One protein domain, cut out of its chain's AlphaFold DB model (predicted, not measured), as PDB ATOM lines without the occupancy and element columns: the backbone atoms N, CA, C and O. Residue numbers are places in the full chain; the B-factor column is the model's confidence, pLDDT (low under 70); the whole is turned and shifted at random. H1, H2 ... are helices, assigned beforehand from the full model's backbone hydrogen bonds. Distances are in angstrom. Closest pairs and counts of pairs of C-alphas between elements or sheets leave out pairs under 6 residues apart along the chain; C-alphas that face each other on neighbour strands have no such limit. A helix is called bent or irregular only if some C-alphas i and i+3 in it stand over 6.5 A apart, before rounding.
ATOM      1  N   ALA A   4     171.269 115.397 160.159       68.75
ATOM      2  CA  ALA A   4     171.948 114.874 161.347       68.75
ATOM      3  C   ALA A   4     173.295 114.201 161.019       68.75
ATOM      4  O   ALA A   4     174.303 114.500 161.646       68.75
ATOM      5  N   LEU A   5     173.336 113.381 159.963       73.94
ATOM      6  CA  LEU A   5     174.545 112.658 159.550       73.94
ATOM      7  C   LEU A   5     175.673 113.612 159.119       73.94
ATOM      8  O   LEU A   5     176.836 113.411 159.444       73.94
ATOM      9  N   LYS A   6     175.331 114.691 158.400       71.62
ATOM     10  CA  LYS A   6     176.311 115.711 157.980       71.62
ATOM     11  C   LYS A   6     176.936 116.431 159.172       71.62
ATOM     12  O   LYS A   6     178.073 116.877 159.085       71.62
ATOM     13  N   HIS A   7     176.164 116.595 160.239       74.69
ATOM     14  CA  HIS A   7     176.556 117.304 161.449       74.69
ATOM     15  C   HIS A   7     177.543 116.452 162.260       74.69
ATOM     16  O   HIS A   7     178.650 116.909 162.522       74.69
ATOM     17  N   GLU A   8     177.224 115.169 162.457       78.19
ATOM     18  CA  GLU A   8     178.103 114.182 163.102       78.19
ATOM     19  C   GLU A   8     179.461 114.038 162.392       78.19
ATOM     20  O   GLU A   8     180.511 114.083 163.031       78.19
ATOM     21  N   VAL A   9     179.460 113.948 161.054       81.69
ATOM     22  CA  VAL A   9     180.696 113.874 160.250       81.69
ATOM     23  C   VAL A   9     181.575 115.110 160.453       81.69
ATOM     24  O   VAL A   9     182.800 115.011 160.522       81.69
ATOM     25  N   VAL A  10     180.968 116.295 160.525       80.06
ATOM     26  CA  VAL A  10     181.715 117.541 160.724       80.06
ATOM     27  C   VAL A  10     182.243 117.652 162.151       80.06
ATOM     28  O   VAL A  10     183.365 118.121 162.327       80.06
ATOM     29  N   ASP A  11     181.482 117.207 163.146       81.56
ATOM     30  CA  ASP A  11     181.900 117.237 164.547       81.56
ATOM     31  C   ASP A  11     183.085 116.286 164.791       81.56
ATOM     32  O   ASP A  11     184.076 116.698 165.396       81.56
ATOM     33  N   ARG A  12     183.074 115.072 164.213       81.88
ATOM     34  CA  ARG A  12     184.238 114.159 164.234       81.88
ATOM     35  C   ARG A  12     185.452 114.725 163.496       81.88
ATOM     36  O   ARG A  12     186.580 114.624 163.975       81.88
ATOM     37  N   PHE A  13     185.237 115.398 162.363       82.25
ATOM     38  CA  PHE A  13     186.324 116.078 161.651       82.25
ATOM     39  C   PHE A  13     186.944 117.214 162.485       82.25
ATOM     40  O   PHE A  13     188.155 117.423 162.458       82.25
ATOM     41  N   ILE A  14     186.133 117.952 163.250       76.81
ATOM     42  CA  ILE A  14     186.619 118.980 164.185       76.81
ATOM     43  C   ILE A  14     187.350 118.343 165.375       76.81
ATOM     44  O   ILE A  14     188.333 118.917 165.842       76.81
ATOM     45  N   ALA A  15     186.930 117.152 165.815       80.62
ATOM     46  CA  ALA A  15     187.600 116.368 166.855       80.62
ATOM     47  C   ALA A  15     188.984 115.826 166.436       80.62
ATOM     48  O   ALA A  15     189.736 115.357 167.290       80.62
ATOM     49  N   GLY A  16     189.352 115.938 165.154       79.06
ATOM     50  CA  GLY A  16     190.684 115.604 164.642       79.06
ATOM     51  C   GLY A  16     190.733 114.379 163.730       79.06
ATOM     52  O   GLY A  16     191.819 114.016 163.279       79.06
ATOM     53  N   GLU A  17     189.591 113.759 163.424       82.62
ATOM     54  CA  GLU A  17     189.530 112.654 162.461       82.62
ATOM     55  C   GLU A  17     189.769 113.131 161.022       82.62
ATOM     56  O   GLU A  17     189.444 114.263 160.642       82.62
ATOM     57  N   THR A  18     190.346 112.270 160.177       84.50
ATOM     58  CA  THR A  18     190.706 112.680 158.817       84.50
ATOM     59  C   THR A  18     189.504 112.651 157.872       84.50
ATOM     60  O   THR A  18     188.741 111.689 157.797       84.50
ATOM     61  N   ALA A  19     189.376 113.693 157.042       81.44
ATOM     62  CA  ALA A  19     188.311 113.809 156.038       81.44
ATOM     63  C   ALA A  19     188.230 112.605 155.081       81.44
ATOM     64  O   ALA A  19     187.179 112.336 154.505       81.44
ATOM     65  N   ARG A  20     189.344 111.892 154.885       82.62
ATOM     66  CA  ARG A  20     189.426 110.717 154.016       82.62
ATOM     67  C   ARG A  20     188.844 109.465 154.670       82.62
ATOM     68  O   ARG A  20     188.195 108.693 153.972       82.62
ATOM     69  N   GLU A  21     189.089 109.262 155.959       84.50
ATOM     70  CA  GLU A  21     188.518 108.149 156.726       84.50
ATOM     71  C   GLU A  21     187.010 108.332 156.867       84.50
ATOM     72  O   GLU A  21     186.258 107.456 156.449       84.50
ATOM     73  N   LEU A  22     186.573 109.530 157.262       84.38
ATOM     74  CA  LEU A  22     185.155 109.885 157.342       84.38
ATOM     75  C   LEU A  22     184.443 109.759 155.987       84.38
ATOM     76  O   LEU A  22     183.314 109.285 155.909       84.38
ATOM     77  N   ALA A  23     185.097 110.134 154.883       84.19
ATOM     78  CA  ALA A  23     184.507 109.952 153.560       84.19
ATOM     79  C   ALA A  23     184.362 108.477 153.158       84.19
ATOM     80  O   ALA A  23     183.448 108.152 152.409       84.19
ATOM     81  N   ARG A  24     185.234 107.589 153.646       83.56
ATOM     82  CA  ARG A  24     185.117 106.145 153.409       83.56
ATOM     83  C   ARG A  24     184.053 105.507 154.293       83.56
ATOM     84  O   ARG A  24     183.274 104.713 153.785       83.56
ATOM     85  N   GLU A  25     184.016 105.861 155.574       82.25
ATOM     86  CA  GLU A  25     183.065 105.316 156.551       82.25
ATOM     87  C   GLU A  25     181.616 105.675 156.200       82.25
ATOM     88  O   GLU A  25     180.732 104.830 156.266       82.25
ATOM     89  N   TYR A  26     181.386 106.909 155.749       80.62
ATOM     90  CA  TYR A  26     180.055 107.403 155.393       80.62
ATOM     91  C   TYR A  26     179.762 107.340 153.883       80.62
ATOM     92  O   TYR A  26     178.821 107.991 153.422       80.62
ATOM     93  N   GLU A  27     180.583 106.614 153.110       80.50
ATOM     94  CA  GLU A  27     180.488 106.484 151.643       80.50
ATOM     95  C   GLU A  27     180.253 107.832 150.934       80.50
ATOM     96  O   GLU A  27     179.462 107.977 149.997       80.50
ATOM     97  N   LEU A  28     180.921 108.877 151.424       79.56
ATOM     98  CA  LEU A  28     180.788 110.219 150.885       79.56
ATOM     99  C   LEU A  28     181.507 110.290 149.543       79.56
ATOM    100  O   LEU A  28     182.554 109.677 149.344       79.56
ATOM    101  N   GLY A  29     180.995 111.134 148.643       73.81
ATOM    102  CA  GLY A  29     181.546 111.355 147.298       73.81
ATOM    103  C   GLY A  29     182.971 111.931 147.242       73.81
ATOM    104  O   GLY A  29     183.391 112.396 146.188       73.81
ATOM    105  N   GLY A  30     183.699 111.938 148.360       80.56
ATOM    106  CA  GLY A  30     185.101 112.311 148.463       80.56
ATOM    107  C   GLY A  30     185.418 113.122 149.725       80.56
ATOM    108  O   GLY A  30     184.523 113.719 150.333       80.56
ATOM    109  N   PRO A  31     186.706 113.206 150.106       83.62
ATOM    110  CA  PRO A  31     187.162 114.024 151.235       83.62
ATOM    111  C   PRO A  31     186.866 115.523 151.047       83.62
ATOM    112  O   PRO A  31     186.702 116.252 152.026       83.62
ATOM    113  N   ASP A  32     186.723 115.989 149.802       83.94
ATOM    114  CA  ASP A  32     186.343 117.368 149.470       83.94
ATOM    115  C   ASP A  32     184.973 117.764 150.029       83.94
ATOM    116  O   ASP A  32     184.748 118.923 150.394       83.94
ATOM    117  N   VAL A  33     184.056 116.798 150.141       83.25
ATOM    118  CA  VAL A  33     182.713 117.013 150.691       83.25
ATOM    119  C   VAL A  33     182.803 117.364 152.179       83.25
ATOM    120  O   VAL A  33     182.192 118.341 152.618       83.25
ATOM    121  N   VAL A  34     183.633 116.636 152.932       82.00
ATOM    122  CA  VAL A  34     183.866 116.860 154.368       82.00
ATOM    123  C   VAL A  34     184.563 118.202 154.602       82.00
ATOM    124  O   VAL A  34     184.127 118.993 155.438       82.00
ATOM    125  N   LEU A  35     185.584 118.527 153.800       83.75
ATOM    126  CA  LEU A  35     186.285 119.815 153.879       83.75
ATOM    127  C   LEU A  35     185.356 121.000 153.597       83.75
ATOM    128  O   LEU A  35     185.439 122.038 154.264       83.75
ATOM    129  N   ARG A  36     184.449 120.860 152.623       84.31
ATOM    130  CA  ARG A  36     183.441 121.878 152.315       84.31
ATOM    131  C   ARG A  36     182.495 122.092 153.490       84.31
ATOM    132  O   ARG A  36     182.219 123.241 153.831       84.31
ATOM    133  N   TRP A  37     182.024 121.017 154.120       83.56
ATOM    134  CA  TRP A  37     181.149 121.113 155.285       83.56
ATOM    135  C   TRP A  37     181.858 121.707 156.497       83.56
ATOM    136  O   TRP A  37     181.301 122.597 157.124       83.56
ATOM    137  N   ALA A  38     183.109 121.336 156.764       81.38
ATOM    138  CA  ALA A  38     183.899 121.934 157.838       81.38
ATOM    139  C   ALA A  38     184.134 123.441 157.628       81.38
ATOM    140  O   ALA A  38     184.040 124.237 158.564       81.38
ATOM    141  N   ARG A  39     184.386 123.874 156.386       81.19
ATOM    142  CA  ARG A  39     184.479 125.306 156.042       81.19
ATOM    143  C   ARG A  39     183.144 126.021 156.221       81.19
ATOM    144  O   ARG A  39     183.110 127.115 156.783       81.19
ATOM    145  N   GLN A  40     182.055 125.403 155.768       78.44
ATOM    146  CA  GLN A  40     180.710 125.934 155.957       78.44
ATOM    147  C   GLN A  40     180.366 126.031 157.446       78.44
ATOM    148  O   GLN A  40     179.794 127.032 157.857       78.44
ATOM    149  N   GLN A  41     180.792 125.063 158.257       74.38
ATOM    150  CA  GLN A  41     180.632 125.062 159.704       74.38
ATOM    151  C   GLN A  41     181.432 126.163 160.378       74.38
ATOM    152  O   GLN A  41     180.915 126.826 161.254       74.38
ATOM    153  N   ARG A  42     182.675 126.429 159.974       72.88
ATOM    154  CA  ARG A  42     183.431 127.562 160.537       72.88
ATOM    155  C   ARG A  42     182.805 128.908 160.167       72.88
ATOM    156  O   ARG A  42     182.819 129.833 160.970       72.88
ATOM    157  N   LYS A  43     182.218 129.009 158.970       71.31
ATOM    158  CA  LYS A  43     181.515 130.213 158.500       71.31
ATOM    159  C   LYS A  43     180.146 130.400 159.170       71.31
ATOM    160  O   LYS A  43     179.789 131.525 159.503       71.31
ATOM    161  N   CYS A  44     179.396 129.317 159.371       63.62
ATOM    162  CA  CYS A  44     178.074 129.304 160.009       63.62
ATOM    163  C   CYS A  44     178.107 128.987 161.508       63.62
ATOM    164  O   CYS A  44     177.069 129.069 162.140       63.62
ATOM    165  N   GLY A  45     179.246 128.651 162.108       56.47
ATOM    166  CA  GLY A  45     179.372 128.306 163.530       56.47
ATOM    167  C   GLY A  45     179.015 129.485 164.427       56.47
ATOM    168  O   GLY A  45     178.348 129.320 165.436       56.47
ATOM    169  N   ARG A  46     179.300 130.703 163.950       48.44
ATOM    170  CA  ARG A  46     178.807 131.961 164.529       48.44
ATOM    171  C   ARG A  46     177.281 132.137 164.435       48.44
ATOM    172  O   ARG A  46     176.710 132.960 165.129       48.44
ATOM    173  N   VAL A  47     176.637 131.391 163.542       46.69
ATOM    174  CA  VAL A  47     175.191 131.386 163.268       46.69
ATOM    175  C   VAL A  47     174.518 130.164 163.925       46.69
ATOM    176  O   VAL A  47     173.298 130.112 164.023       46.69
ATOM    177  N   ARG A  48     175.282 129.174 164.416       44.69
ATOM    178  CA  ARG A  48     174.749 127.984 165.100       44.69
ATOM    179  C   ARG A  48     174.343 128.264 166.537       44.69
ATOM    180  O   ARG A  48     173.276 127.819 166.913       44.69
ATOM    181  N   GLU A  49     175.098 129.085 167.267       45.59
ATOM    182  CA  GLU A  49     174.655 129.597 168.575       45.59
ATOM    183  C   GLU A  49     173.307 130.330 168.456       45.59
ATOM    184  O   GLU A  49     172.452 130.223 169.331       45.59
ATOM    185  N   GLN A  50     173.078 131.020 167.335       43.94
ATOM    186  CA  GLN A  50     171.805 131.687 167.046       43.94
ATOM    187  C   GLN A  50     170.706 130.678 166.667       43.94
ATOM    188  O   GLN A  50     169.629 130.724 167.242       43.94
ATOM    189  N   ASN A  51     170.987 129.699 165.795       42.69
ATOM    190  CA  ASN A  51     169.988 128.694 165.401       42.69
ATOM    191  C   ASN A  51     169.667 127.655 166.487       42.69
ATOM    192  O   ASN A  51     168.552 127.165 166.515       42.69
ATOM    193  N   GLU A  52     170.602 127.265 167.357       45.09
ATOM    194  CA  GLU A  52     170.301 126.397 168.507       45.09
ATOM    195  C   GLU A  52     169.439 127.136 169.534       45.09
ATOM    196  O   GLU A  52     168.544 126.536 170.128       45.09
ATOM    197  N   SER A  53     169.635 128.453 169.668       46.16
ATOM    198  CA  SER A  53     168.729 129.316 170.430       46.16
ATOM    199  C   SER A  53     167.340 129.395 169.778       46.16
ATOM    200  O   SER A  53     166.337 129.286 170.480       46.16
ATOM    201  N   ASP A  54     167.264 129.505 168.446       45.84
ATOM    202  CA  ASP A  54     165.994 129.525 167.704       45.84
ATOM    203  C   ASP A  54     165.278 128.159 167.704       45.84
ATOM    204  O   ASP A  54     164.065 128.100 167.885       45.84
ATOM    205  N   LEU A  55     166.008 127.045 167.585       48.28
ATOM    206  CA  LEU A  55     165.457 125.685 167.670       48.28
ATOM    207  C   LEU A  55     164.952 125.366 169.084       48.28
ATOM    208  O   LEU A  55     163.935 124.686 169.234       48.28
ATOM    209  N   GLY A  56     165.633 125.866 170.121       50.06
ATOM    210  CA  GLY A  56     165.142 125.813 171.499       50.06
ATOM    211  C   GLY A  56     163.848 126.612 171.673       50.06
ATOM    212  O   GLY A  56     162.883 126.107 172.247       50.06
ATOM    213  N   ALA A  57     163.788 127.818 171.101       56.38
ATOM    214  CA  ALA A  57     162.590 128.652 171.128       56.38
ATOM    215  C   ALA A  57     161.404 128.006 170.387       56.38
ATOM    216  O   ALA A  57     160.278 128.045 170.887       56.38
ATOM    217  N   GLU A  58     161.646 127.363 169.241       53.75
ATOM    218  CA  GLU A  58     160.619 126.661 168.464       53.75
ATOM    219  C   GLU A  58     160.075 125.433 169.218       53.75
ATOM    220  O   GLU A  58     158.861 125.217 169.259       53.75
ATOM    221  N   GLN A  59     160.937 124.675 169.910       60.62
ATOM    222  CA  GLN A  59     160.500 123.571 170.774       60.62
ATOM    223  C   GLN A  59     159.664 124.048 171.966       60.62
ATOM    224  O   GLN A  59     158.631 123.446 172.274       60.62
ATOM    225  N   ASP A  60     160.070 125.134 172.622       60.22
ATOM    226  CA  ASP A  60     159.321 125.704 173.744       60.22
ATOM    227  C   ASP A  60     157.966 126.272 173.304       60.22
ATOM    228  O   ASP A  60     156.960 126.129 174.009       60.22
ATOM    229  N   GLN A  61     157.908 126.881 172.122       65.31
ATOM    230  CA  GLN A  61     156.669 127.393 171.549       65.31
ATOM    231  C   GLN A  61     155.703 126.253 171.210       65.31
ATOM    232  O   GLN A  61     154.535 126.296 171.610       65.31
ATOM    233  N   LEU A  62     156.209 125.178 170.602       71.25
ATOM    234  CA  LEU A  62     155.422 123.990 170.282       71.25
ATOM    235  C   LEU A  62     154.902 123.281 171.543       71.25
ATOM    236  O   LEU A  62     153.778 122.775 171.567       71.25
ATOM    237  N   ARG A  63     155.682 123.290 172.631       67.94
ATOM    238  CA  ARG A  63     155.272 122.720 173.922       67.94
ATOM    239  C   ARG A  63     154.098 123.482 174.538       67.94
ATOM    240  O   ARG A  63     153.142 122.863 175.004       67.94
ATOM    241  N   ARG A  64     154.124 124.816 174.469       67.19
ATOM    242  CA  ARG A  64     153.014 125.675 174.921       67.19
ATOM    243  C   ARG A  64     151.755 125.470 174.085       67.19
ATOM    244  O   ARG A  64     150.649 125.496 174.621       67.19
ATOM    245  N   GLU A  65     151.906 125.278 172.779       72.69
ATOM    246  CA  GLU A  65     150.775 124.990 171.893       72.69
ATOM    247  C   GLU A  65     150.159 123.625 172.192       72.69
ATOM    248  O   GLU A  65     148.937 123.520 172.298       72.69
ATOM    249  N   TYR A  66     150.983 122.604 172.429       78.00
ATOM    250  CA  TYR A  66     150.513 121.277 172.814       78.00
ATOM    251  C   TYR A  66     149.699 121.297 174.116       78.00
ATOM    252  O   TYR A  66     148.630 120.687 174.187       78.00
ATOM    253  N   GLU A  67     150.163 122.030 175.132       71.88
ATOM    254  CA  GLU A  67     149.449 122.180 176.408       71.88
ATOM    255  C   GLU A  67     148.093 122.877 176.239       71.88
ATOM    256  O   GLU A  67     147.086 122.408 176.779       71.88
ATOM    257  N   LYS A  68     148.027 123.947 175.433       78.56
ATOM    258  CA  LYS A  68     146.757 124.618 175.106       78.56
ATOM    259  C   LYS A  68     145.795 123.681 174.381       78.56
ATOM    260  O   LYS A  68     144.629 123.582 174.763       78.56
ATOM    261  N   LEU A  69     146.288 122.952 173.381       81.25
ATOM    262  CA  LEU A  69     145.470 122.028 172.597       81.25
ATOM    263  C   LEU A  69     144.941 120.865 173.449       81.25
ATOM    264  O   LEU A  69     143.829 120.384 173.230       81.25
ATOM    265  N   GLN A  70     145.718 120.406 174.433       79.38
ATOM    266  CA  GLN A  70     145.279 119.377 175.376       79.38
ATOM    267  C   GLN A  70     144.185 119.879 176.319       79.38
ATOM    268  O   GLN A  70     143.213 119.161 176.567       79.38
ATOM    269  N   ALA A  71     144.293 121.120 176.802       81.56
ATOM    270  CA  ALA A  71     143.235 121.736 177.599       81.56
ATOM    271  C   ALA A  71     141.926 121.859 176.797       81.56
ATOM    272  O   ALA A  71     140.849 121.532 177.303       81.56
ATOM    273  N   GLU A  72     142.018 122.241 175.523       79.25
ATOM    274  CA  GLU A  72     140.863 122.344 174.631       79.25
ATOM    275  C   GLU A  72     140.246 120.973 174.321       79.25
ATOM    276  O   GLU A  72     139.031 120.797 174.425       79.25
ATOM    277  N   LYS A  73     141.070 119.948 174.065       87.56
ATOM    278  CA  LYS A  73     140.597 118.560 173.940       87.56
ATOM    279  C   LYS A  73     139.856 118.084 175.186       87.56
ATOM    280  O   LYS A  73     138.814 117.443 175.059       87.56
ATOM    281  N   ALA A  74     140.366 118.382 176.380       85.38
ATOM    282  CA  ALA A  74     139.715 118.003 177.630       85.38
ATOM    283  C   ALA A  74     138.364 118.715 177.815       85.38
ATOM    284  O   ALA A  74     137.396 118.099 178.265       85.38
ATOM    285  N   TYR A  75     138.277 119.988 177.425       82.88
ATOM    286  CA  TYR A  75     137.032 120.753 177.449       82.88
ATOM    287  C   TYR A  75     135.992 120.190 176.473       82.88
ATOM    288  O   TYR A  75     134.854 119.915 176.860       82.88
ATOM    289  N   LEU A  76     136.395 119.922 175.230       87.44
ATOM    290  CA  LEU A  76     135.518 119.325 174.224       87.44
ATOM    291  C   LEU A  76     135.055 117.924 174.633       87.44
ATOM    292  O   LEU A  76     133.888 117.583 174.454       87.44
ATOM    293  N   LYS A  77     135.931 117.131 175.256       87.94
ATOM    294  CA  LYS A  77     135.568 115.812 175.781       87.94
ATOM    295  C   LYS A  77     134.496 115.904 176.872       87.94
ATOM    296  O   LYS A  77     133.535 115.143 176.819       87.94
ATOM    297  N   LYS A  78     134.598 116.873 177.789       83.50
ATOM    298  CA  LYS A  78     133.555 117.134 178.798       83.50
ATOM    299  C   LYS A  78     132.225 117.539 178.165       83.50
ATOM    300  O   LYS A  78     131.180 117.080 178.609       83.50
ATOM    301  N   LEU A  79     132.243 118.362 177.114       83.12
ATOM    302  CA  LEU A  79     131.020 118.725 176.388       83.12
ATOM    303  C   LEU A  79     130.377 117.516 175.701       83.12
ATOM    304  O   LEU A  79     129.156 117.373 175.731       83.12
ATOM    305  N   ILE A  80     131.188 116.632 175.115       86.31
ATOM    306  CA  ILE A  80     130.704 115.384 174.515       86.31
ATOM    307  C   ILE A  80     130.102 114.471 175.590       86.31
ATOM    308  O   ILE A  80     129.019 113.941 175.375       86.31
ATOM    309  N   GLU A  81     130.745 114.325 176.751       84.88
ATOM    310  CA  GLU A  81     130.218 113.537 177.875       84.88
ATOM    311  C   GLU A  81     128.892 114.095 178.403       84.88
ATOM    312  O   GLU A  81     127.948 113.334 178.602       84.88
ATOM    313  N   LEU A  82     128.774 115.417 178.553       80.75
ATOM    314  CA  LEU A  82     127.526 116.068 178.965       80.75
ATOM    315  C   LEU A  82     126.402 115.852 177.942       80.75
ATOM    316  O   LEU A  82     125.263 115.571 178.320       80.75
ATOM    317  N   LYS A  83     126.734 115.913 176.646       78.38
ATOM    318  CA  LYS A  83     125.786 115.643 175.558       78.38
ATOM    319  C   LYS A  83     125.374 114.172 175.503       78.38
ATOM    320  O   LYS A  83     124.203 113.877 175.294       78.38
ATOM    321  N   ALA A  84     126.314 113.258 175.732       78.25
ATOM    322  CA  ALA A  84     126.063 111.820 175.785       78.25
ATOM    323  C   ALA A  84     125.233 111.413 177.014       78.25
ATOM    324  O   ALA A  84     124.455 110.467 176.940       78.25
ATOM    325  N   GLN A  85     125.353 112.143 178.127       76.38
ATOM    326  CA  GLN A  85     124.556 111.939 179.340       76.38
ATOM    327  C   GLN A  85     123.130 112.512 179.258       76.38
ATOM    328  O   GLN A  85     122.390 112.414 180.235       76.38
ATOM    329  N   GLY A  86     122.726 113.111 178.132       64.75
ATOM    330  CA  GLY A  86     121.375 113.658 177.970       64.75
ATOM    331  C   GLY A  86     121.067 114.841 178.895       64.75
ATOM    332  O   GLY A  86     119.902 115.155 179.107       64.75
TER     333      GLY A  86
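AT A GLANCE: This is residues 4 to 86 of the 88 residues of an uncharacterized protein of Brevibacterium sp. HMSC24B04 (UniProt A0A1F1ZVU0). A long helical arm, H3b, sticks out with residues 43 to 86 from a small head of three short helical pieces, H1, H2 and H3a. H3a and H3b are one bent helix, an L. The printed part has 83 residues, 72 of them in the named helices H1, H2 and H3 in chain order, with no named strand; the class is all helix, and the whole is extended, with a radius of gyration of the C-alphas of 23.3 A and spans of 72 by 28 by 17 A.

IN THESE COORDINATES: H3, residues 31 to 84, was assigned as one helix by its hydrogen bonds but is bent: C-alphas 43 and 46 are 6.8 A apart. Arm H3b, residues 46 to 84, measures 57.6 A and ends at C-alpha 84 (126.063, 111.820, 175.785); arm H3a, residues 31 to 43, measures 18.6 A. H1, residues 4 to 14, begins at C-alpha 4 (171.948, 114.874, 161.347); H2 is residues 19 to 25.

HOW THE PARTS SIT: H3b, about perpendicular to H3a at 83 degrees, touches no helix. H3a touches H1, about perpendicular at 86 degrees, closest C-alphas Val 10 and Ala 38, 5.7 A. With residues 31 to 35 alone it touches H2, closest C-alphas Arg 20 and Pro 31, 4.9 A. H1 and H2, a hairpin, only just touch, with 3 pairs of C-alphas within 8 A, the closest Phe 13 and Ala 19, 6.4 A. Every O i to N i+4 pair is within hydrogen-bond range in H1, H2 and H3a, and 34 of 35 in H3b.

THE WHOLE: The C-alphas farthest apart, of Arg 20 and Gly 86, are 72.2 A apart. The printed part has no cut, and both links are tight. The pLDDT is under 70 at residues 4, 44 to 61, 63 to 64 and 86.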